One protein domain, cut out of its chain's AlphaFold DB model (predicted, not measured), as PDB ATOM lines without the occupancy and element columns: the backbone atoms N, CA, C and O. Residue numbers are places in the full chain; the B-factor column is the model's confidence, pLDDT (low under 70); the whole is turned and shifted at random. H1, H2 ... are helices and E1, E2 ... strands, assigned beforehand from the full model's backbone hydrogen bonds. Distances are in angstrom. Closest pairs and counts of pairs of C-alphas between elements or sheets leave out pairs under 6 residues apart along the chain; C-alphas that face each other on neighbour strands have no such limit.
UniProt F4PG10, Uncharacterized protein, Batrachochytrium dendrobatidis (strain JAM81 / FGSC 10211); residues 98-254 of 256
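Overview. This is residues 98 to 254 of the 256 residues of an uncharacterized protein of Batrachochytrium dendrobatidis (strain JAM81 / FGSC 10211) (UniProt F4PG10). The small two-stranded hairpin E1 and E2, with its long loop and H2 nearby, makes one lobe, and the helical hairpin H3 and H4, with H5 packed at one end and H6 near H3, makes the other. H1 is a long arm past both lobes, with H2 beyond its far end; its residues 106 to 111 stand free. The 157 printed residues, with order H1 H2 E1 E2 H3 H4 H5 H6 and an antiparallel sheet E1 - E2, are mostly helix and compact, with a radius of gyration of the C-alphas of 17.2 A and spans of 52 by 38 by 28 A.

Along the chain. E1 is residues 147 to 149 and E2 169 to 171. H3 is residues 175 to 193, 25.8 A long, and H4 200 to 224, 36.0 A. H5 is residues 226 to 233 and H6 237 to 245, ending at C-alpha 245 (199.086, 240.296, 156.275). H1, residues 98 to 121, begins at C-alpha 98 (178.688, 233.708, 151.442), is 33.6 A long and has a kink of 29 degrees near residue 115. H2 is residues 125 to 136.

Arrangement. In the hairpin E1 and E2, N 148 and O 170 are within hydrogen-bond range at 2.9 A. The closest C-alphas of H2 and E1, Ile 135 and Gln 148, are 7.2 A apart. H3 and H4 touch, closest at the C-alphas of Ile 179 and Asn 213, 6.2 A, at a shallow tilt of 31 degrees, opposite ways. H5 touches H3 at residues 176 to 184 alone, closest at the C-alphas of Ser 180 and Leu 233, 5.2 A. H1 and H3 are apart. Each O i to N i+4 pair is within hydrogen-bond range in H2, H3, H4 and H6, against 18 of 20 in H1 and 1 of 4 in H5, where 4 of 5 O i to N i+3 pairs are.

Size, cuts and confidence. The C-alphas farthest apart, Gln 126 and Glu 197, are 53.6 A apart. The printed part has no cut, and the link E1 to E2 is long. Residues 105 to 106, 108 to 109, 112 and 254 are under pLDDT 70.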
ATOM      1  N   ASP A  98     177.660 232.826 152.009       75.00
ATOM      2  CA  ASP A  98     178.688 233.708 151.442       75.00
ATOM      3  C   ASP A  98     178.071 234.663 150.410       75.00
ATOM      4  O   ASP A  98     178.366 235.855 150.395       75.00
ATOM      5  N   LEU A  99     177.134 234.156 149.601       73.56
ATOM      6  CA  LEU A  99     176.361 234.969 148.658       73.56
ATOM      7  C   LEU A  99     175.440 235.975 149.362       73.56
ATOM      8  O   LEU A  99     175.302 237.101 148.891       73.56
ATOM      9  N   GLU A 100     174.815 235.585 150.473       72.62
ATOM     10  CA  GLU A 100     174.017 236.477 151.321       72.62
ATOM     11  C   GLU A 100     174.867 237.590 151.930       72.62
ATOM     12  O   GLU A 100     174.476 238.753 151.863       72.62
ATOM     13  N   ASN A 101     176.048 237.255 152.448       70.44
ATOM     14  CA  ASN A 101     176.982 238.232 152.995       70.44
ATOM     15  C   ASN A 101     177.424 239.240 151.924       70.44
ATOM     16  O   ASN A 101     177.389 240.444 152.166       70.44
ATOM     17  N   ILE A 102     177.770 238.770 150.720       74.00
ATOM     18  CA  ILE A 102     178.159 239.643 149.601       74.00
ATOM     19  C   ILE A 102     176.995 240.533 149.160       74.00
ATOM     20  O   ILE A 102     177.189 241.724 148.935       74.00
ATOM     21  N   ALA A 103     175.783 239.986 149.044       71.62
ATOM     22  CA  ALA A 103     174.607 240.777 148.691       71.62
ATOM     23  C   ALA A 103     174.277 241.824 149.769       71.62
ATOM     24  O   ALA A 103     173.928 242.956 149.443       71.62
ATOM     25  N   GLY A 104     174.410 241.464 151.049       71.38
ATOM     26  CA  GLY A 104     174.246 242.384 152.175       71.38
ATOM     27  C   GLY A 104     175.256 243.531 152.136       71.38
ATOM     28  O   GLY A 104     174.862 244.687 152.247       71.38
ATOM     29  N   PHE A 105     176.525 243.210 151.889       67.94
ATOM     30  CA  PHE A 105     177.608 244.176 151.706       67.94
ATOM     31  C   PHE A 105     177.345 245.120 150.522       67.94
ATOM     32  O   PHE A 105     177.395 246.336 150.676       67.94
ATOM     33  N   MET A 106     176.970 244.586 149.353       69.25
ATOM     34  CA  MET A 106     176.641 245.399 148.173       69.25
ATOM     35  C   MET A 106     175.490 246.370 148.443       69.25
ATOM     36  O   MET A 106     175.585 247.538 148.080       69.25
ATOM     37  N   ASN A 107     174.437 245.906 149.118       71.00
ATOM     38  CA  ASN A 107     173.322 246.764 149.504       71.00
ATOM     39  C   ASN A 107     173.750 247.858 150.487       71.00
ATOM     40  O   ASN A 107     173.198 248.956 150.428       71.00
ATOM     41  N   LEU A 108     174.695 247.588 151.398       69.31
ATOM     42  CA  LEU A 108     175.173 248.633 152.299       69.31
ATOM     43  C   LEU A 108     175.970 249.687 151.534       69.31
ATOM     44  O   LEU A 108     175.676 250.867 151.685       69.31
ATOM     45  N   ILE A 109     176.890 249.277 150.655       69.62
ATOM     46  CA  ILE A 109     177.613 250.214 149.784       69.62
ATOM     47  C   ILE A 109     176.634 251.047 148.955       69.62
ATOM     48  O   ILE A 109     176.795 252.260 148.882       69.62
ATOM     49  N   GLU A 110     175.609 250.423 148.373       73.81
ATOM     50  CA  GLU A 110     174.584 251.130 147.600       73.81
ATOM     51  C   GLU A 110     173.837 252.157 148.461       73.81
ATOM     52  O   GLU A 110     173.629 253.289 148.033       73.81
ATOM     53  N   GLN A 111     173.468 251.812 149.698       72.88
ATOM     54  CA  GLN A 111     172.848 252.765 150.624       72.88
ATOM     55  C   GLN A 111     173.785 253.927 150.972       72.88
ATOM     56  O   GLN A 111     173.335 255.068 151.083       72.88
ATOM     57  N   GLU A 112     175.079 253.652 151.137       69.25
ATOM     58  CA  GLU A 112     176.089 254.666 151.416       69.25
ATOM     59  C   GLU A 112     176.308 255.619 150.232       69.25
ATOM     60  O   GLU A 112     176.397 256.833 150.429       69.25
ATOM     61  N   THR A 113     176.362 255.102 149.002       72.44
ATOM     62  CA  THR A 113     176.519 255.926 147.793       72.44
ATOM     63  C   THR A 113     175.254 256.706 147.473       72.44
ATOM     64  O   THR A 113     175.346 257.868 147.079       72.44
ATOM     65  N   LYS A 114     174.082 256.120 147.728       82.75
ATOM     66  CA  LYS A 114     172.788 256.745 147.459       82.75
ATOM     67  C   LYS A 114     172.590 258.054 148.215       82.75
ATOM     68  O   LYS A 114     172.055 258.993 147.652       82.75
ATOM     69  N   LEU A 115     173.093 258.167 149.447       81.56
ATOM     70  CA  LEU A 115     173.054 259.435 150.185       81.56
ATOM     71  C   LEU A 115     173.768 260.567 149.425       81.56
ATOM     72  O   LEU A 115     173.290 261.697 149.404       81.56
ATOM     73  N   VAL A 116     174.926 260.274 148.832       83.69
ATOM     74  CA  VAL A 116     175.690 261.257 148.051       83.69
ATOM     75  C   VAL A 116     174.979 261.548 146.732       83.69
ATOM     76  O   VAL A 116     174.889 262.706 146.338       83.69
ATOM     77  N   GLU A 117     174.447 260.518 146.073       85.38
ATOM     78  CA  GLU A 117     173.678 260.661 144.835       85.38
ATOM     79  C   GLU A 117     172.411 261.496 145.029       85.38
ATOM     80  O   GLU A 117     172.151 262.372 144.210       85.38
ATOM     81  N   ASP A 118     171.666 261.276 146.112       86.25
ATOM     82  CA  ASP A 118     170.460 262.032 146.454       86.25
ATOM     83  C   ASP A 118     170.816 263.519 146.650       86.25
ATOM     84  O   ASP A 118     170.206 264.386 146.030       86.25
ATOM     85  N   ILE A 119     171.884 263.822 147.407       85.06
ATOM     86  CA  ILE A 119     172.361 265.204 147.608       85.06
ATOM     87  C   ILE A 119     172.740 265.871 146.281       85.06
ATOM     88  O   ILE A 119     172.422 267.037 146.074       85.06
ATOM     89  N   LEU A 120     173.444 265.162 145.395       86.00
ATOM     90  CA  LEU A 120     173.863 265.711 144.103       86.00
ATOM     91  C   LEU A 120     172.697 265.840 143.115       86.00
ATOM     92  O   LEU A 120     172.718 266.735 142.278       86.00
ATOM     93  N   SER A 121     171.701 264.959 143.198       87.25
ATOM     94  CA  SER A 121     170.524 264.971 142.322       87.25
ATOM     95  C   SER A 121     169.526 266.066 142.695       87.25
ATOM     96  O   SER A 121     168.780 266.522 141.830       87.25
ATOM     97  N   ASP A 122     169.517 266.483 143.962       89.19
ATOM     98  CA  ASP A 122     168.691 267.584 144.456       89.19
ATOM     99  C   ASP A 122     169.257 268.970 144.085       89.19
ATOM    100  O   ASP A 122     168.519 269.956 144.133       89.19
ATOM    101  N   MET A 123     170.543 269.058 143.714       87.31
ATOM    102  CA  MET A 123     171.190 270.304 143.288       87.31
ATOM    103  C   MET A 123     170.844 270.650 141.839       87.31
ATOM    104  O   MET A 123     170.817 269.782 140.963       87.31
ATOM    105  N   ASP A 124     170.652 271.938 141.556       90.56
ATOM    106  CA  ASP A 124     170.550 272.400 140.171       90.56
ATOM    107  C   ASP A 124     171.927 272.454 139.464       90.56
ATOM    108  O   ASP A 124     172.987 272.321 140.080       90.56
ATOM    109  N   GLU A 125     171.936 272.620 138.134       88.50
ATOM    110  CA  GLU A 125     173.185 272.645 137.353       88.50
ATOM    111  C   GLU A 125     174.146 273.747 137.830       88.50
ATOM    112  O   GLU A 125     175.364 273.550 137.853       88.50
ATOM    113  N   GLN A 126     173.615 274.897 138.239       89.31
ATOM    114  CA  GLN A 126     174.417 276.032 138.675       89.31
ATOM    115  C   GLN A 126     175.011 275.783 140.070       89.31
ATOM    116  O   GLN A 126     176.196 276.034 140.287       89.31
ATOM    117  N   GLU A 127     174.232 275.205 140.983       86.88
ATOM    118  CA  GLU A 127     174.658 274.765 142.310       86.88
ATOM    119  C   GLU A 127     175.726 273.669 142.240       86.88
ATOM    120  O   GLU A 127     176.686 273.692 143.021       86.88
ATOM    121  N   LEU A 128     175.611 272.739 141.288       87.31
ATOM    122  CA  LEU A 128     176.623 271.713 141.033       87.31
ATOM    123  C   LEU A 128     177.949 272.333 140.584       87.31
ATOM    124  O   LEU A 128     178.997 272.003 141.146       87.31
ATOM    125  N   TRP A 129     177.918 273.254 139.616       85.06
ATOM    126  CA  TRP A 129     179.117 273.963 139.155       85.06
ATOM    127  C   TRP A 129     179.757 274.797 140.264       85.06
ATOM    128  O   TRP A 129     180.972 274.730 140.468       85.06
ATOM    129  N   ASP A 130     178.952 275.530 141.028       89.62
ATOM    130  CA  ASP A 130     179.430 276.315 142.163       89.62
ATOM    131  C   ASP A 130     180.065 275.420 143.232       89.62
ATOM    132  O   ASP A 130     181.130 275.738 143.770       89.62
ATOM    133  N   THR A 131     179.445 274.278 143.533       85.62
ATOM    134  CA  THR A 131     179.976 273.295 144.486       85.62
ATOM    135  C   THR A 131     181.288 272.703 143.985       85.62
ATOM    136  O   THR A 131     182.261 272.665 144.739       85.62
ATOM    137  N   TYR A 132     181.364 272.323 142.710       85.31
ATOM    138  CA  TYR A 132     182.591 271.836 142.084       85.31
ATOM    139  C   TYR A 132     183.728 272.862 142.183       85.31
ATOM    140  O   TYR A 132     184.816 272.547 142.667       85.31
ATOM    141  N   HIS A 133     183.470 274.123 141.826       86.62
ATOM    142  CA  HIS A 133     184.467 275.188 141.932       86.62
ATOM    143  C   HIS A 133     184.912 275.439 143.376       86.62
ATOM    144  O   HIS A 133     186.105 275.634 143.627       86.62
ATOM    145  N   LYS A 134     183.993 275.396 144.344       87.06
ATOM    146  CA  LYS A 134     184.327 275.510 145.773       87.06
ATOM    147  C   LYS A 134     185.161 274.327 146.268       87.06
ATOM    148  O   LYS A 134     186.004 274.507 147.149       87.06
ATOM    149  N   ILE A 135     184.952 273.127 145.721       85.62
ATOM    150  CA  ILE A 135     185.787 271.959 146.018       85.62
ATOM    151  C   ILE A 135     187.203 272.199 145.485       85.62
ATOM    152  O   ILE A 135     188.146 272.194 146.273       85.62
ATOM    153  N   GLU A 136     187.355 272.517 144.200       81.56
ATOM    154  CA  GLU A 136     188.665 272.751 143.567       81.56
ATOM    155  C   GLU A 136     189.451 273.901 144.226       81.56
ATOM    156  O   GLU A 136     190.671 273.844 144.381       81.56
ATOM    157  N   THR A 137     188.754 274.943 144.684       84.44
ATOM    158  CA  THR A 137     189.363 276.103 145.359       84.44
ATOM    159  C   THR A 137     189.565 275.920 146.867       84.44
ATOM    160  O   THR A 137     189.965 276.864 147.547       84.44
ATOM    161  N   ASN A 138     189.338 274.718 147.409       82.12
ATOM    162  CA  ASN A 138     189.466 274.404 148.838       82.12
ATOM    163  C   ASN A 138     188.563 275.233 149.779       82.12
ATOM    164  O   ASN A 138     188.878 275.416 150.952       82.12
ATOM    165  N   GLN A 139     187.416 275.710 149.294       84.38
ATOM    166  CA  GLN A 139     186.473 276.535 150.066       84.38
ATOM    167  C   GLN A 139     185.433 275.714 150.846       84.38
ATOM    168  O   GLN A 139     184.758 276.238 151.728       84.38
ATOM    169  N   MET A 140     185.313 274.418 150.553       85.12
ATOM    170  CA  MET A 140     184.382 273.508 151.233       85.12
ATOM    171  C   MET A 140     184.993 272.914 152.506       85.12
ATOM    172  O   MET A 140     185.334 271.738 152.516       85.12
ATOM    173  N   SER A 141     185.156 273.693 153.577       84.94
ATOM    174  CA  SER A 141     185.824 273.220 154.802       84.94
ATOM    175  C   SER A 141     185.128 272.014 155.450       84.94
ATOM    176  O   SER A 141     183.917 272.033 155.685       84.94
ATOM    177  N   GLY A 142     185.901 270.981 155.782       84.62
ATOM    178  CA  GLY A 142     185.479 269.878 156.640       84.62
ATOM    179  C   GLY A 142     185.652 270.189 158.129       84.62
ATOM    180  O   GLY A 142     186.133 271.251 158.520       84.62
ATOM    181  N   LYS A 143     185.252 269.235 158.979       85.12
ATOM    182  CA  LYS A 143     185.436 269.337 160.439       85.12
ATOM    183  C   LYS A 143     186.894 269.124 160.859       85.12
ATOM    184  O   LYS A 143     187.313 269.640 161.889       85.12
ATOM    185  N   GLU A 144     187.640 268.333 160.094       82.69
ATOM    186  CA  GLU A 144     189.050 268.023 160.338       82.69
ATOM    187  C   GLU A 144     189.936 268.751 159.328       82.69
ATOM    188  O   GLU A 144     189.523 269.022 158.198       82.69
ATOM    189  N   GLU A 145     191.165 269.056 159.741       77.75
ATOM    190  CA  GLU A 145     192.148 269.703 158.877       77.75
ATOM    191  C   GLU A 145     192.433 268.829 157.649       77.75
ATOM    192  O   GLU A 145     192.511 267.603 157.749       77.75
ATOM    193  N   PHE A 146     192.572 269.468 156.488       80.50
ATOM    194  CA  PHE A 146     192.805 268.813 155.196       80.50
ATOM    195  C   PHE A 146     191.637 267.972 154.649       80.50
ATOM    196  O   PHE A 146     191.764 267.346 153.598       80.50
ATOM    197  N   PHE A 147     190.471 268.003 155.286       84.50
ATOM    198  CA  PHE A 147     189.255 267.429 154.720       84.50
ATOM    199  C   PHE A 147     188.333 268.520 154.200       84.50
ATOM    200  O   PHE A 147     188.181 269.577 154.816       84.50
ATOM    201  N   GLN A 148     187.690 268.238 153.073       86.62
ATOM    202  CA  GLN A 148     186.572 269.018 152.571       86.62
ATOM    203  C   GLN A 148     185.252 268.282 152.810       86.62
ATOM    204  O   GLN A 148     185.246 267.081 153.070       86.62
ATOM    205  N   CYS A 149     184.126 268.990 152.767       89.38
ATOM    206  CA  CYS A 149     182.810 268.395 153.011       89.38
ATOM    207  C   CYS A 149     181.781 268.885 151.993       89.38
ATOM    208  O   CYS A 149     181.638 270.094 151.799       89.38
ATOM    209  N   LEU A 150     181.018 267.957 151.409       86.19
ATOM    210  CA  LEU A 150     179.962 268.272 150.442       86.19
ATOM    211  C   LEU A 150     178.870 269.175 151.043       86.19
ATOM    212  O   LEU A 150     178.348 270.054 150.368       86.19
ATOM    213  N   VAL A 151     178.589 269.022 152.339       85.00
ATOM    214  CA  VAL A 151     177.565 269.784 153.077       85.00
ATOM    215  C   VAL A 151     178.172 270.836 154.016       85.00
ATOM    216  O   VAL A 151     177.603 271.172 155.054       85.00
ATOM    217  N   SER A 152     179.359 271.358 153.684       80.50
ATOM    218  CA  SER A 152     180.086 272.323 154.531       80.50
ATOM    219  C   SER A 152     179.238 273.542 154.935       80.50
ATOM    220  O   SER A 152     179.348 274.026 156.060       80.50
ATOM    221  N   GLN A 153     178.348 273.994 154.049       73.62
ATOM    222  CA  GLN A 153     177.538 275.204 154.214       73.62
ATOM    223  C   GLN A 153     176.409 275.055 155.247       73.62
ATOM    224  O   GLN A 153     176.035 276.033 155.888       73.62
ATOM    225  N   THR A 154     175.881 273.843 155.442       75.62
ATOM    226  CA  THR A 154     174.791 273.564 156.396       75.62
ATOM    227  C   THR A 154     175.299 273.130 157.772       75.62
ATOM    228  O   THR A 154     174.509 272.908 158.687       75.62
ATOM    229  N   GLY A 155     176.618 273.003 157.933       79.88
ATOM    230  CA  GLY A 155     177.242 272.435 159.123       79.88
ATOM    231  C   GLY A 155     177.279 270.902 159.112       79.88
ATOM    232  O   GLY A 155     176.620 270.227 158.322       79.88
ATOM    233  N   CYS A 156     178.108 270.332 159.993       84.69
ATOM    234  CA  CYS A 156     178.349 268.891 160.034       84.69
ATOM    235  C   CYS A 156     177.142 268.124 160.595       84.69
ATOM    236  O   CYS A 156     176.832 268.225 161.781       84.69
ATOM    237  N   VAL A 157     176.528 267.287 159.753       84.12
ATOM    238  CA  VAL A 157     175.407 266.400 160.118       84.12
ATOM    239  C   VAL A 157     175.835 265.304 161.106       84.12
ATOM    240  O   VAL A 157     175.031 264.830 161.908       84.12
ATOM    241  N   TYR A 158     177.118 264.922 161.100       83.81
ATOM    242  CA  TYR A 158     177.666 263.846 161.933       83.81
ATOM    243  C   TYR A 158     178.736 264.359 162.912       83.81
ATOM    244  O   TYR A 158     179.935 264.099 162.735       83.81
ATOM    245  N   PRO A 159     178.349 265.058 163.996       77.75
ATOM    246  CA  PRO A 159     179.313 265.626 164.937       77.75
ATOM    247  C   PRO A 159     180.178 264.553 165.618       77.75
ATOM    248  O   PRO A 159     181.359 264.794 165.861       77.75
ATOM    249  N   GLY A 160     179.636 263.349 165.840       80.12
ATOM    250  CA  GLY A 160     180.335 262.235 166.490       80.12
ATOM    251  C   GLY A 160     181.241 261.371 165.596       80.12
ATOM    252  O   GLY A 160     182.008 260.584 166.137       80.12
ATOM    253  N   LYS A 161     181.185 261.494 164.258       81.12
ATOM    254  CA  LYS A 161     182.007 260.684 163.326       81.12
ATOM    255  C   LYS A 161     183.221 261.455 162.815       81.12
ATOM    256  O   LYS A 161     183.109 262.653 162.583       81.12
ATOM    257  N   ARG A 162     184.366 260.804 162.601       81.69
ATOM    258  CA  ARG A 162     185.547 261.458 161.996       81.69
ATOM    259  C   ARG A 162     185.326 261.769 160.516       81.69
ATOM    260  O   ARG A 162     184.520 261.105 159.866       81.69
ATOM    261  N   CYS A 163     186.044 262.750 159.965       83.94
ATOM    262  CA  CYS A 163     185.935 263.055 158.529       83.94
ATOM    263  C   CYS A 163     186.499 261.919 157.672       83.94
ATOM    264  O   CYS A 163     185.955 261.638 156.612       83.94
ATOM    265  N   SER A 164     187.521 261.211 158.154       74.88
ATOM    266  CA  SER A 164     188.054 260.003 157.504       74.88
ATOM    267  C   SER A 164     187.074 258.818 157.457       74.88
ATOM    268  O   SER A 164     187.368 257.804 156.836       74.88
ATOM    269  N   GLU A 165     185.954 258.907 158.177       77.19
ATOM    270  CA  GLU A 165     184.939 257.854 158.339       77.19
ATOM    271  C   GLU A 165     183.560 258.310 157.826       77.19
ATOM    272  O   GLU A 165     182.534 257.688 158.111       77.19
ATOM    273  N   CYS A 166     183.508 259.449 157.132       81.81
ATOM    274  CA  CYS A 166     182.277 260.084 156.682       81.81
ATOM    275  C   CYS A 166     182.185 260.052 155.156       81.81
ATOM    276  O   CYS A 166     183.107 260.473 154.466       81.81
ATOM    277  N   LEU A 167     181.034 259.636 154.634       79.38
ATOM    278  CA  LEU A 167     180.770 259.535 153.193       79.38
ATOM    279  C   LEU A 167     180.696 260.897 152.493       79.38
ATOM    280  O   LEU A 167     180.993 261.006 151.313       79.38
ATOM    281  N   LEU A 168     180.326 261.945 153.236       85.12
ATOM    282  CA  LEU A 168     180.235 263.321 152.731       85.12
ATOM    283  C   LEU A 168     181.595 264.033 152.715       85.12
ATOM    284  O   LEU A 168     181.688 265.199 152.323       85.12
ATOM    285  N   SER A 169     182.630 263.356 153.213       86.75
ATOM    286  CA  SER A 169     183.983 263.876 153.307       86.75
ATOM    287  C   SER A 169     184.725 263.684 151.995       86.75
ATOM    288  O   SER A 169     184.724 262.606 151.404       86.75
ATOM    289  N   ILE A 170     185.406 264.737 151.567       84.19
ATOM    290  CA  ILE A 170     186.234 264.768 150.371       84.19
ATOM    291  C   ILE A 170     187.680 264.959 150.854       84.19
ATOM    292  O   ILE A 170     188.072 266.078 151.200       84.19
ATOM    293  N   PRO A 171     188.472 263.879 150.967       81.25
ATOM    294  CA  PRO A 171     189.861 263.982 151.396       81.25
ATOM    295  C   PRO A 171     190.699 264.686 150.325       81.25
ATOM    296  O   PRO A 171     190.648 264.326 149.147       81.25
ATOM    297  N   ASN A 172     191.505 265.667 150.735       80.50
ATOM    298  CA  ASN A 172     192.501 266.269 149.854       80.50
ATOM    299  C   ASN A 172     193.829 265.483 149.898       80.50
ATOM    300  O   ASN A 172     193.982 264.518 150.647       80.50
ATOM    301  N   PHE A 173     194.819 265.902 149.106       79.81
ATOM    302  CA  PHE A 173     196.132 265.247 149.073       79.81
ATOM    303  C   PHE A 173     196.841 265.234 150.443       79.81
ATOM    304  O   PHE A 173     197.451 264.240 150.824       79.81
ATOM    305  N   TYR A 174     196.721 266.305 151.226       80.62
ATOM    306  CA  TYR A 174     197.345 266.419 152.546       80.62
ATOM    307  C   TYR A 174     196.662 265.552 153.612       80.62
ATOM    308  O   TYR A 174     197.331 265.108 154.551       80.62
ATOM    309  N   ALA A 175     195.377 265.218 153.435       82.50
ATOM    310  CA  ALA A 175     194.656 264.276 154.291       82.50
ATOM    311  C   ALA A 175     195.315 262.889 154.320       82.50
ATOM    312  O   ALA A 175     195.110 262.139 155.275       82.50
ATOM    313  N   LEU A 176     196.155 262.557 153.328       84.19
ATOM    314  CA  LEU A 176     196.930 261.316 153.314       84.19
ATOM    315  C   LEU A 176     197.834 261.168 154.532       84.19
ATOM    316  O   LEU A 176     198.022 260.044 154.983       84.19
ATOM    317  N   SER A 177     198.345 262.259 155.101       84.56
ATOM    318  CA  SER A 177     199.128 262.205 156.343       84.56
ATOM    319  C   SER A 177     198.285 261.698 157.524       84.56
ATOM    320  O   SER A 177     198.699 260.786 158.250       84.56
ATOM    321  N   THR A 178     197.063 262.219 157.660       84.12
ATOM    322  CA  THR A 178     196.088 261.826 158.684       84.12
ATOM    323  C   THR A 178     195.590 260.400 158.463       84.12
ATOM    324  O   THR A 178     195.592 259.602 159.399       84.12
ATOM    325  N   ILE A 179     195.222 260.048 157.226       85.12
ATOM    326  CA  ILE A 179     194.755 258.702 156.857       85.12
ATOM    327  C   ILE A 179     195.858 257.672 157.120       85.12
ATOM    328  O   ILE A 179     195.612 256.658 157.766       85.12
ATOM    329  N   SER A 180     197.091 257.954 156.694       87.62
ATOM    330  CA  SER A 180     198.252 257.079 156.904       87.62
ATOM    331  C   SER A 180     198.512 256.829 158.386       87.62
ATOM    332  O   SER A 180     198.585 255.681 158.825       87.62
ATOM    333  N   SER A 181     198.569 257.900 159.180       86.94
ATOM    334  CA  SER A 181     198.748 257.806 160.632       86.94
ATOM    335  C   SER A 181     197.612 257.016 161.285       86.94
ATOM    336  O   SER A 181     197.849 256.185 162.167       86.94
ATOM    337  N   ARG A 182     196.371 257.217 160.817       88.44
ATOM    338  CA  ARG A 182     195.208 256.483 161.314       88.44
ATOM    339  C   ARG A 182     195.302 254.998 160.986       88.44
ATOM    340  O   ARG A 182     195.087 254.200 161.892       88.44
ATOM    341  N   ILE A 183     195.666 254.611 159.765       88.69
ATOM    342  CA  ILE A 183     195.833 253.197 159.389       88.69
ATOM    343  C   ILE A 183     196.872 252.522 160.288       88.69
ATOM    344  O   ILE A 183     196.613 251.443 160.812       88.69
ATOM    345  N   LEU A 184     198.021 253.163 160.520       89.50
ATOM    346  CA  LEU A 184     199.054 252.602 161.394       89.50
ATOM    347  C   LEU A 184     198.553 252.430 162.833       89.50
ATOM    348  O   LEU A 184     198.761 251.372 163.427       89.50
ATOM    349  N   SER A 185     197.837 253.424 163.371       88.19
ATOM    350  CA  SER A 185     197.216 253.304 164.698       88.19
ATOM    351  C   SER A 185     196.168 252.189 164.751       88.19
ATOM    352  O   SER A 185     196.146 251.426 165.709       88.19
ATOM    353  N   LEU A 186     195.366 252.034 163.691       88.31
ATOM    354  CA  LEU A 186     194.350 250.993 163.585       88.31
ATOM    355  C   LEU A 186     194.969 249.606 163.552       88.31
ATOM    356  O   LEU A 186     194.442 248.723 164.201       88.31
ATOM    357  N   ILE A 187     196.085 249.405 162.849       88.12
ATOM    358  CA  ILE A 187     196.792 248.116 162.841       88.12
ATOM    359  C   ILE A 187     197.238 247.740 164.263       88.12
ATOM    360  O   ILE A 187     197.104 246.588 164.674       88.12
ATOM    361  N   VAL A 188     197.740 248.711 165.033       88.19
ATOM    362  CA  VAL A 188     198.143 248.493 166.430       88.19
ATOM    363  C   VAL A 188     196.930 248.214 167.323       88.19
ATOM    364  O   VAL A 188     196.962 247.252 168.089       88.19
ATOM    365  N   GLU A 189     195.858 249.005 167.207       88.00
ATOM    366  CA  GLU A 189     194.577 248.773 167.897       88.00
ATOM    367  C   GLU A 189     194.052 247.365 167.585       88.00
ATOM    368  O   GLU A 189     193.745 246.604 168.496       88.00
ATOM    369  N   PHE A 190     194.054 246.967 166.314       88.19
ATOM    370  CA  PHE A 190     193.579 245.666 165.860       88.19
ATOM    371  C   PHE A 190     194.366 244.520 166.500       88.19
ATOM    372  O   PHE A 190     193.778 243.601 167.062       88.19
ATOM    373  N   ASN A 191     195.697 244.593 166.505       84.25
ATOM    374  CA  ASN A 191     196.532 243.557 167.119       84.25
ATOM    375  C   ASN A 191     196.361 243.464 168.646       84.25
ATOM    376  O   ASN A 191     196.557 242.396 169.228       84.25
ATOM    377  N   ASN A 192     195.992 244.562 169.309       84.56
ATOM    378  CA  ASN A 192     195.833 244.605 170.763       84.56
ATOM    379  C   ASN A 192     194.418 244.238 171.231       84.56
ATOM    380  O   ASN A 192     194.267 243.594 172.278       84.56
ATOM    381  N   GLU A 193     193.405 244.663 170.480       83.19
ATOM    382  CA  GLU A 193     191.994 244.653 170.870       83.19
ATOM    383  C   GLU A 193     191.168 243.618 170.103       83.19
ATOM    384  O   GLU A 193     190.097 243.244 170.571       83.19
ATOM    385  N   PHE A 194     191.638 243.078 168.976       81.44
ATOM    386  CA  PHE A 194     190.923 242.037 168.232       81.44
ATOM    387  C   PHE A 194     191.193 240.641 168.818       81.44
ATOM    388  O   PHE A 194     191.815 239.777 168.204       81.44
ATOM    389  N   LYS A 195     190.738 240.433 170.055       81.88
ATOM    390  CA  LYS A 195     190.843 239.171 170.805       81.88
ATOM    391  C   LYS A 195     189.489 238.475 170.889       81.88
ATOM    392  O   LYS A 195     188.450 239.103 170.692       81.88
ATOM    393  N   ASP A 196     189.473 237.185 171.210       74.88
ATOM    394  CA  ASP A 196     188.230 236.405 171.302       74.88
ATOM    395  C   ASP A 196     187.219 237.009 172.285       74.88
ATOM    396  O   ASP A 196     186.032 237.063 171.977       74.88
ATOM    397  N   GLU A 197     187.707 237.568 173.394       79.31
ATOM    398  CA  GLU A 197     186.910 238.189 174.462       79.31
ATOM    399  C   GLU A 197     186.259 239.530 174.071       79.31
ATOM    400  O   GLU A 197     185.370 240.019 174.768       79.31
ATOM    401  N   THR A 198     186.678 240.139 172.960       81.56
ATOM    402  CA  THR A 198     186.181 241.450 172.533       81.56
ATOM    403  C   THR A 198     184.768 241.353 171.971       81.56
ATOM    404  O   THR A 198     184.443 240.454 171.189       81.56
ATOM    405  N   LEU A 199     183.928 242.326 172.335       85.56
ATOM    406  CA  LEU A 199     182.543 242.406 171.879       85.56
ATOM    407  C   LEU A 199     182.460 242.392 170.339       85.56
ATOM    408  O   LEU A 199     183.194 243.139 169.684       85.56
ATOM    409  N   PRO A 200     181.526 241.629 169.736       82.81
ATOM    410  CA  PRO A 200     181.371 241.566 168.278       82.81
ATOM    411  C   PRO A 200     181.149 242.932 167.615       82.81
ATOM    412  O   PRO A 200     181.650 243.181 166.521       82.81
ATOM    413  N   ALA A 201     180.438 243.838 168.292       80.62
ATOM    414  CA  ALA A 201     180.208 245.199 167.808       80.62
ATOM    415  C   ALA A 201     181.514 246.001 167.680       80.62
ATOM    416  O   ALA A 201     181.687 246.746 166.720       80.62
ATOM    417  N   GLU A 202     182.455 245.807 168.603       83.38
ATOM    418  CA  GLU A 202     183.739 246.507 168.579       83.38
ATOM    419  C   GLU A 202     184.670 245.933 167.508       83.38
ATOM    420  O   GLU A 202     185.300 246.683 166.763       83.38
ATOM    421  N   LYS A 203     184.661 244.605 167.331       83.94
ATOM    422  CA  LYS A 203     185.332 243.936 166.204       83.94
ATOM    423  C   LYS A 203     184.826 244.455 164.859       83.94
ATOM    424  O   LYS A 203     185.625 244.771 163.982       83.94
ATOM    425  N   THR A 204     183.507 244.605 164.740       82.31
ATOM    426  CA  THR A 204     182.844 245.166 163.556       82.31
ATOM    427  C   THR A 204     183.271 246.611 163.319       82.31
ATOM    428  O   THR A 204     183.704 246.965 162.224       82.31
ATOM    429  N   ARG A 205     183.240 247.451 164.362       85.19
ATOM    430  CA  ARG A 205     183.690 248.846 164.288       85.19
ATOM    431  C   ARG A 205     185.137 248.946 163.802       85.19
ATOM    432  O   ARG A 205     185.411 249.730 162.893       85.19
ATOM    433  N   LEU A 206     186.050 248.164 164.379       85.94
ATOM    434  CA  LEU A 206     187.471 248.161 164.019       85.94
ATOM    435  C   LEU A 206     187.699 247.696 162.577       85.94
ATOM    436  O   LEU A 206     188.401 248.380 161.830       85.94
ATOM    437  N   ALA A 207     187.077 246.584 162.171       85.00
ATOM    438  CA  ALA A 207     187.183 246.049 160.813       85.00
ATOM    439  C   ALA A 207     186.690 247.068 159.774       85.00
ATOM    440  O   ALA A 207     187.412 247.395 158.830       85.00
ATOM    441  N   ASN A 208     185.519 247.653 160.016       83.06
ATOM    442  CA  ASN A 208     184.928 248.666 159.151       83.06
ATOM    443  C   ASN A 208     185.796 249.932 159.060       83.06
ATOM    444  O   ASN A 208     186.098 250.433 157.977       83.06
ATOM    445  N   THR A 209     186.260 250.440 160.202       83.56
ATOM    446  CA  THR A 209     187.085 251.656 160.237       83.56
ATOM    447  C   THR A 209     188.392 251.458 159.469       83.56
ATOM    448  O   THR A 209     188.801 252.332 158.699       83.56
ATOM    449  N   LEU A 210     189.041 250.303 159.639       87.19
ATOM    450  CA  LEU A 210     190.247 249.952 158.897       87.19
ATOM    451  C   LEU A 210     189.971 249.863 157.396       87.19
ATOM    452  O   LEU A 210     190.716 250.446 156.608       87.19
ATOM    453  N   HIS A 211     188.888 249.191 157.005       84.44
ATOM    454  CA  HIS A 211     188.543 249.017 155.602       84.44
ATOM    455  C   HIS A 211     188.281 250.356 154.894       84.44
ATOM    456  O   HIS A 211     188.858 250.592 153.835       84.44
ATOM    457  N   MET A 212     187.523 251.282 155.498       81.50
ATOM    458  CA  MET A 212     187.297 252.616 154.912       81.50
ATOM    459  C   MET A 212     188.600 253.386 154.681       81.50
ATOM    460  O   MET A 212     188.816 253.935 153.600       81.50
ATOM    461  N   ASN A 213     189.493 253.406 155.675       84.88
ATOM    462  CA  ASN A 213     190.759 254.126 155.551       84.88
ATOM    463  C   ASN A 213     191.657 253.501 154.471       84.88
ATOM    464  O   ASN A 213     192.265 254.230 153.688       84.88
ATOM    465  N   LEU A 214     191.695 252.167 154.371       87.06
ATOM    466  CA  LEU A 214     192.397 251.470 153.289       87.06
ATOM    467  C   LEU A 214     191.788 251.783 151.915       87.06
ATOM    468  O   LEU A 214     192.534 251.956 150.954       87.06
ATOM    469  N   ARG A 215     190.461 251.922 151.821       83.75
ATOM    470  CA  ARG A 215     189.763 252.298 150.584       83.75
ATOM    471  C   ARG A 215     190.144 253.708 150.129       83.75
ATOM    472  O   ARG A 215     190.461 253.908 148.957       83.75
ATOM    473  N   HIS A 216     190.192 254.675 151.049       83.62
ATOM    474  CA  HIS A 216     190.690 256.024 150.756       83.62
ATOM    475  C   HIS A 216     192.161 256.016 150.330       83.62
ATOM    476  O   HIS A 216     192.531 256.687 149.367       83.62
ATOM    477  N   PHE A 217     192.989 255.219 151.006       85.69
ATOM    478  CA  PHE A 217     194.400 255.064 150.668       85.69
ATOM    479  C   PHE A 217     194.587 254.471 149.263       85.69
ATOM    480  O   PHE A 217     195.376 254.986 148.475       85.69
ATOM    481  N   GLN A 218     193.808 253.448 148.902       85.69
ATOM    482  CA  GLN A 218     193.819 252.860 147.562       85.69
ATOM    483  C   GLN A 218     193.346 253.851 146.490       85.69
ATOM    484  O   GLN A 218     194.012 253.998 145.466       85.69
ATOM    485  N   SER A 219     192.247 254.572 146.728       82.12
ATOM    486  CA  SER A 219     191.753 255.594 145.793       82.12
ATOM    487  C   SER A 219     192.802 256.686 145.545       82.12
ATOM    488  O   SER A 219     193.019 257.120 144.412       82.12
ATOM    489  N   ALA A 220     193.540 257.077 146.585       83.69
ATOM    490  CA  ALA A 220     194.658 257.998 146.441       83.69
ATOM    491  C   ALA A 220     195.818 257.404 145.628       83.69
ATOM    492  O   ALA A 220     196.408 258.115 144.818       83.69
ATOM    493  N   MET A 221     196.134 256.114 145.793       86.38
ATOM    494  CA  MET A 221     197.161 255.436 144.987       86.38
ATOM    495  C   MET A 221     196.797 255.412 143.499       86.38
ATOM    496  O   MET A 221     197.688 255.536 142.658       86.38
ATOM    497  N   GLU A 222     195.513 255.263 143.176       83.56
ATOM    498  CA  GLU A 222     195.004 255.310 141.803       83.56
ATOM    499  C   GLU A 222     195.097 256.725 141.208       83.56
ATOM    500  O   GLU A 222     195.464 256.872 140.044       83.56
ATOM    501  N   LYS A 223     194.836 257.768 142.009       82.19
ATOM    502  CA  LYS A 223     194.835 259.169 141.553       82.19
ATOM    503  C   LYS A 223     196.223 259.820 141.501       82.19
ATOM    504  O   LYS A 223     196.510 260.560 140.565       82.19
ATOM    505  N   PHE A 224     197.069 259.581 142.501       83.12
ATOM    506  CA  PHE A 224     198.349 260.283 142.694       83.12
ATOM    507  C   PHE A 224     199.582 259.402 142.459       83.12
ATOM    508  O   PHE A 224     200.702 259.905 142.409       83.12
ATOM    509  N   GLY A 225     199.387 258.094 142.285       84.44
ATOM    510  CA  GLY A 225     200.460 257.127 142.095       84.44
ATOM    511  C   GLY A 225     200.938 256.496 143.403       84.44
ATOM    512  O   GLY A 225     200.996 257.122 144.462       84.44
ATOM    513  N   LYS A 226     201.304 255.212 143.322       86.56
ATOM    514  CA  LYS A 226     201.657 254.384 144.486       86.56
ATOM    515  C   LYS A 226     202.845 254.943 145.264       86.56
ATOM    516  O   LYS A 226     202.779 255.041 146.485       86.56
ATOM    517  N   ASP A 227     203.908 255.316 144.556       84.44
ATOM    518  CA  ASP A 227     205.171 255.734 145.169       84.44
ATOM    519  C   ASP A 227     205.022 257.029 145.968       84.44
ATOM    520  O   ASP A 227     205.644 257.174 147.017       84.44
ATOM    521  N   GLU A 228     204.171 257.950 145.511       84.31
ATOM    522  CA  GLU A 228     203.931 259.213 146.207       84.31
ATOM    523  C   GLU A 228     203.104 258.999 147.475       84.31
ATOM    524  O   GLU A 228     203.441 259.512 148.538       84.31
ATOM    525  N   VAL A 229     202.065 258.168 147.391       85.56
ATOM    526  CA  VAL A 229     201.187 257.872 148.528       85.56
ATOM    527  C   VAL A 229     201.922 257.083 149.615       85.56
ATOM    528  O   VAL A 229     201.753 257.368 150.800       85.56
ATOM    529  N   TYR A 230     202.806 256.149 149.246       86.50
ATOM    530  CA  TYR A 230     203.601 255.396 150.221       86.50
ATOM    531  C   TYR A 230     204.527 256.279 151.070       86.50
ATOM    532  O   TYR A 230     204.790 255.926 152.220       86.50
ATOM    533  N   LYS A 231     204.973 257.440 150.568       87.25
ATOM    534  CA  LYS A 231     205.806 258.376 151.346       87.25
ATOM    535  C   LYS A 231     205.096 258.888 152.602       87.25
ATOM    536  O   LYS A 231     205.765 259.175 153.587       87.25
ATOM    537  N   PHE A 232     203.763 258.947 152.602       85.50
ATOM    538  CA  PHE A 232     202.980 259.419 153.749       85.50
ATOM    539  C   PHE A 232     202.902 258.419 154.908       85.50
ATOM    540  O   PHE A 232     202.583 258.819 156.026       85.50
ATOM    541  N   LEU A 233     203.214 257.136 154.683       82.25
ATOM    542  CA  LEU A 233     203.213 256.133 155.751       82.25
ATOM    543  C   LEU A 233     204.400 256.283 156.713       82.25
ATOM    544  O   LEU A 233     204.370 255.687 157.784       82.25
ATOM    545  N   ASN A 234     205.448 257.039 156.359       80.25
ATOM    546  CA  ASN A 234     206.691 257.142 157.142       80.25
ATOM    547  C   ASN A 234     207.332 255.779 157.504       80.25
ATOM    548  O   ASN A 234     208.174 255.705 158.398       80.25
ATOM    549  N   ILE A 235     206.950 254.700 156.813       81.75
ATOM    550  CA  ILE A 235     207.481 253.343 156.959       81.75
ATOM    551  C   ILE A 235     207.688 252.722 155.578       81.75
ATOM    552  O   ILE A 235     207.066 253.130 154.597       81.75
ATOM    553  N   GLU A 236     208.547 251.707 155.498       83.50
ATOM    554  CA  GLU A 236     208.756 250.974 154.251       83.50
ATOM    555  C   GLU A 236     207.475 250.254 153.802       83.50
ATOM    556  O   GLU A 236     206.774 249.620 154.598       83.50
ATOM    557  N   SER A 237     207.195 250.297 152.497       79.88
ATOM    558  CA  SER A 237     205.996 249.695 151.899       79.88
ATOM    559  C   SER A 237     205.891 248.188 152.165       79.88
ATOM    560  O   SER A 237     204.791 247.668 152.349       79.88
ATOM    561  N   GLU A 238     207.020 247.483 152.250       82.31
ATOM    562  CA  GLU A 238     207.051 246.055 152.577       82.31
ATOM    563  C   GLU A 238     206.734 245.769 154.048       82.31
ATOM    564  O   GLU A 238     206.069 244.778 154.355       82.31
ATOM    565  N   VAL A 239     207.138 246.651 154.967       83.44
ATOM    566  CA  VAL A 239     206.766 246.544 156.387       83.44
ATOM    567  C   VAL A 239     205.262 246.743 156.540       83.44
ATOM    568  O   VAL A 239     204.606 245.967 157.230       83.44
ATOM    569  N   PHE A 240     204.699 247.721 155.828       86.44
ATOM    570  CA  PHE A 240     203.261 247.964 155.814       86.44
ATOM    571  C   PHE A 240     202.464 246.758 155.296       86.44
ATOM    572  O   PHE A 240     201.515 246.315 155.940       86.44
ATOM    573  N   LYS A 241     202.874 246.173 154.162       84.94
ATOM    574  CA  LYS A 241     202.219 244.978 153.604       84.94
ATOM    575  C   LYS A 241     202.270 243.793 154.565       84.94
ATOM    576  O   LYS A 241     201.261 243.117 154.742       84.94
ATOM    577  N   LYS A 242     203.419 243.557 155.209       85.50
ATOM    578  CA  LYS A 242     203.559 242.503 156.225       85.50
ATOM    579  C   LYS A 242     202.649 242.748 157.424       85.50
ATOM    580  O   LYS A 242     202.023 241.808 157.901       85.50
ATOM    581  N   ALA A 243     202.536 243.997 157.872       83.12
ATOM    582  CA  ALA A 243     201.652 244.361 158.971       83.12
ATOM    583  C   ALA A 243     200.181 244.068 158.634       83.12
ATOM    584  O   ALA A 243     199.481 243.468 159.444       83.12
ATOM    585  N   LEU A 244     199.736 244.382 157.412       84.38
ATOM    586  CA  LEU A 244     198.388 244.034 156.948       84.38
ATOM    587  C   LEU A 244     198.167 242.518 156.833       84.38
ATOM    588  O   LEU A 244     197.104 242.031 157.197       84.38
ATOM    589  N   GLN A 245     199.163 241.763 156.363       83.56
ATOM    590  CA  GLN A 245     199.086 240.296 156.275       83.56
ATOM    591  C   GLN A 245     199.066 239.610 157.644       83.56
ATOM    592  O   GLN A 245     198.574 238.491 157.754       83.56
ATOM    593  N   SER A 246     199.618 240.259 158.673       82.75
ATOM    594  CA  SER A 246     199.639 239.736 160.042       82.75
ATOM    595  C   SER A 246     198.333 239.940 160.811       82.75
ATOM    596  O   SER A 246     198.218 239.452 161.934       82.75
ATOM    597  N   LEU A 247     197.360 240.652 160.232       84.25
ATOM    598  CA  LEU A 247     196.081 240.897 160.885       84.25
ATOM    599  C   LEU A 247     195.259 239.596 161.000       84.25
ATOM    600  O   LEU A 247     195.246 238.797 160.060       84.25
ATOM    601  N   PRO A 248     194.552 239.385 162.126       78.44
ATOM    602  CA  PRO A 248     193.572 238.311 162.271       78.44
ATOM    603  C   PRO A 248     192.516 238.351 161.161       78.44
ATOM    604  O   PRO A 248     192.157 239.434 160.693       78.44
ATOM    605  N   ASP A 249     191.974 237.186 160.786       76.31
ATOM    606  CA  ASP A 249     190.873 237.138 159.820       76.31
ATOM    607  C   ASP A 249     189.666 237.903 160.372       76.31
ATOM    608  O   ASP A 249     189.152 237.626 161.459       76.31
ATOM    609  N   ASN A 250     189.256 238.919 159.624       75.31
ATOM    610  CA  ASN A 250     188.263 239.898 160.027       75.31
ATOM    611  C   ASN A 250     187.105 240.007 159.035       75.31
ATOM    612  O   ASN A 250     186.234 240.859 159.209       75.31
ATOM    613  N   LYS A 251     187.068 239.126 158.027       72.50
ATOM    614  CA  LYS A 251     186.044 239.125 156.975       72.50
ATOM    615  C   LYS A 251     184.633 238.962 157.524       72.50
ATOM    616  O   LYS A 251     183.719 239.607 157.029       72.50
ATOM    617  N   ASP A 252     184.475 238.166 158.579       71.56
ATOM    618  CA  ASP A 252     183.181 237.927 159.232       71.56
ATOM    619  C   ASP A 252     182.609 239.166 159.946       71.56
ATOM    620  O   ASP A 252     181.436 239.173 160.316       71.56
ATOM    621  N   TYR A 253     183.426 240.204 160.154       72.06
ATOM    622  CA  TYR A 253     183.059 241.424 160.880       72.06
ATOM    623  C   TYR A 253     183.002 242.662 159.977       72.06
ATOM    624  O   TYR A 253     182.784 243.765 160.475       72.06
ATOM    625  N   LEU A 254     183.204 242.505 158.669       67.94
ATOM    626  CA  LEU A 254     182.984 243.579 157.706       67.94
ATOM    627  C   LEU A 254     181.485 243.702 157.448       67.94
ATOM    628  O   LEU A 254     180.847 242.744 157.013       67.94
TER     629      LEU A 254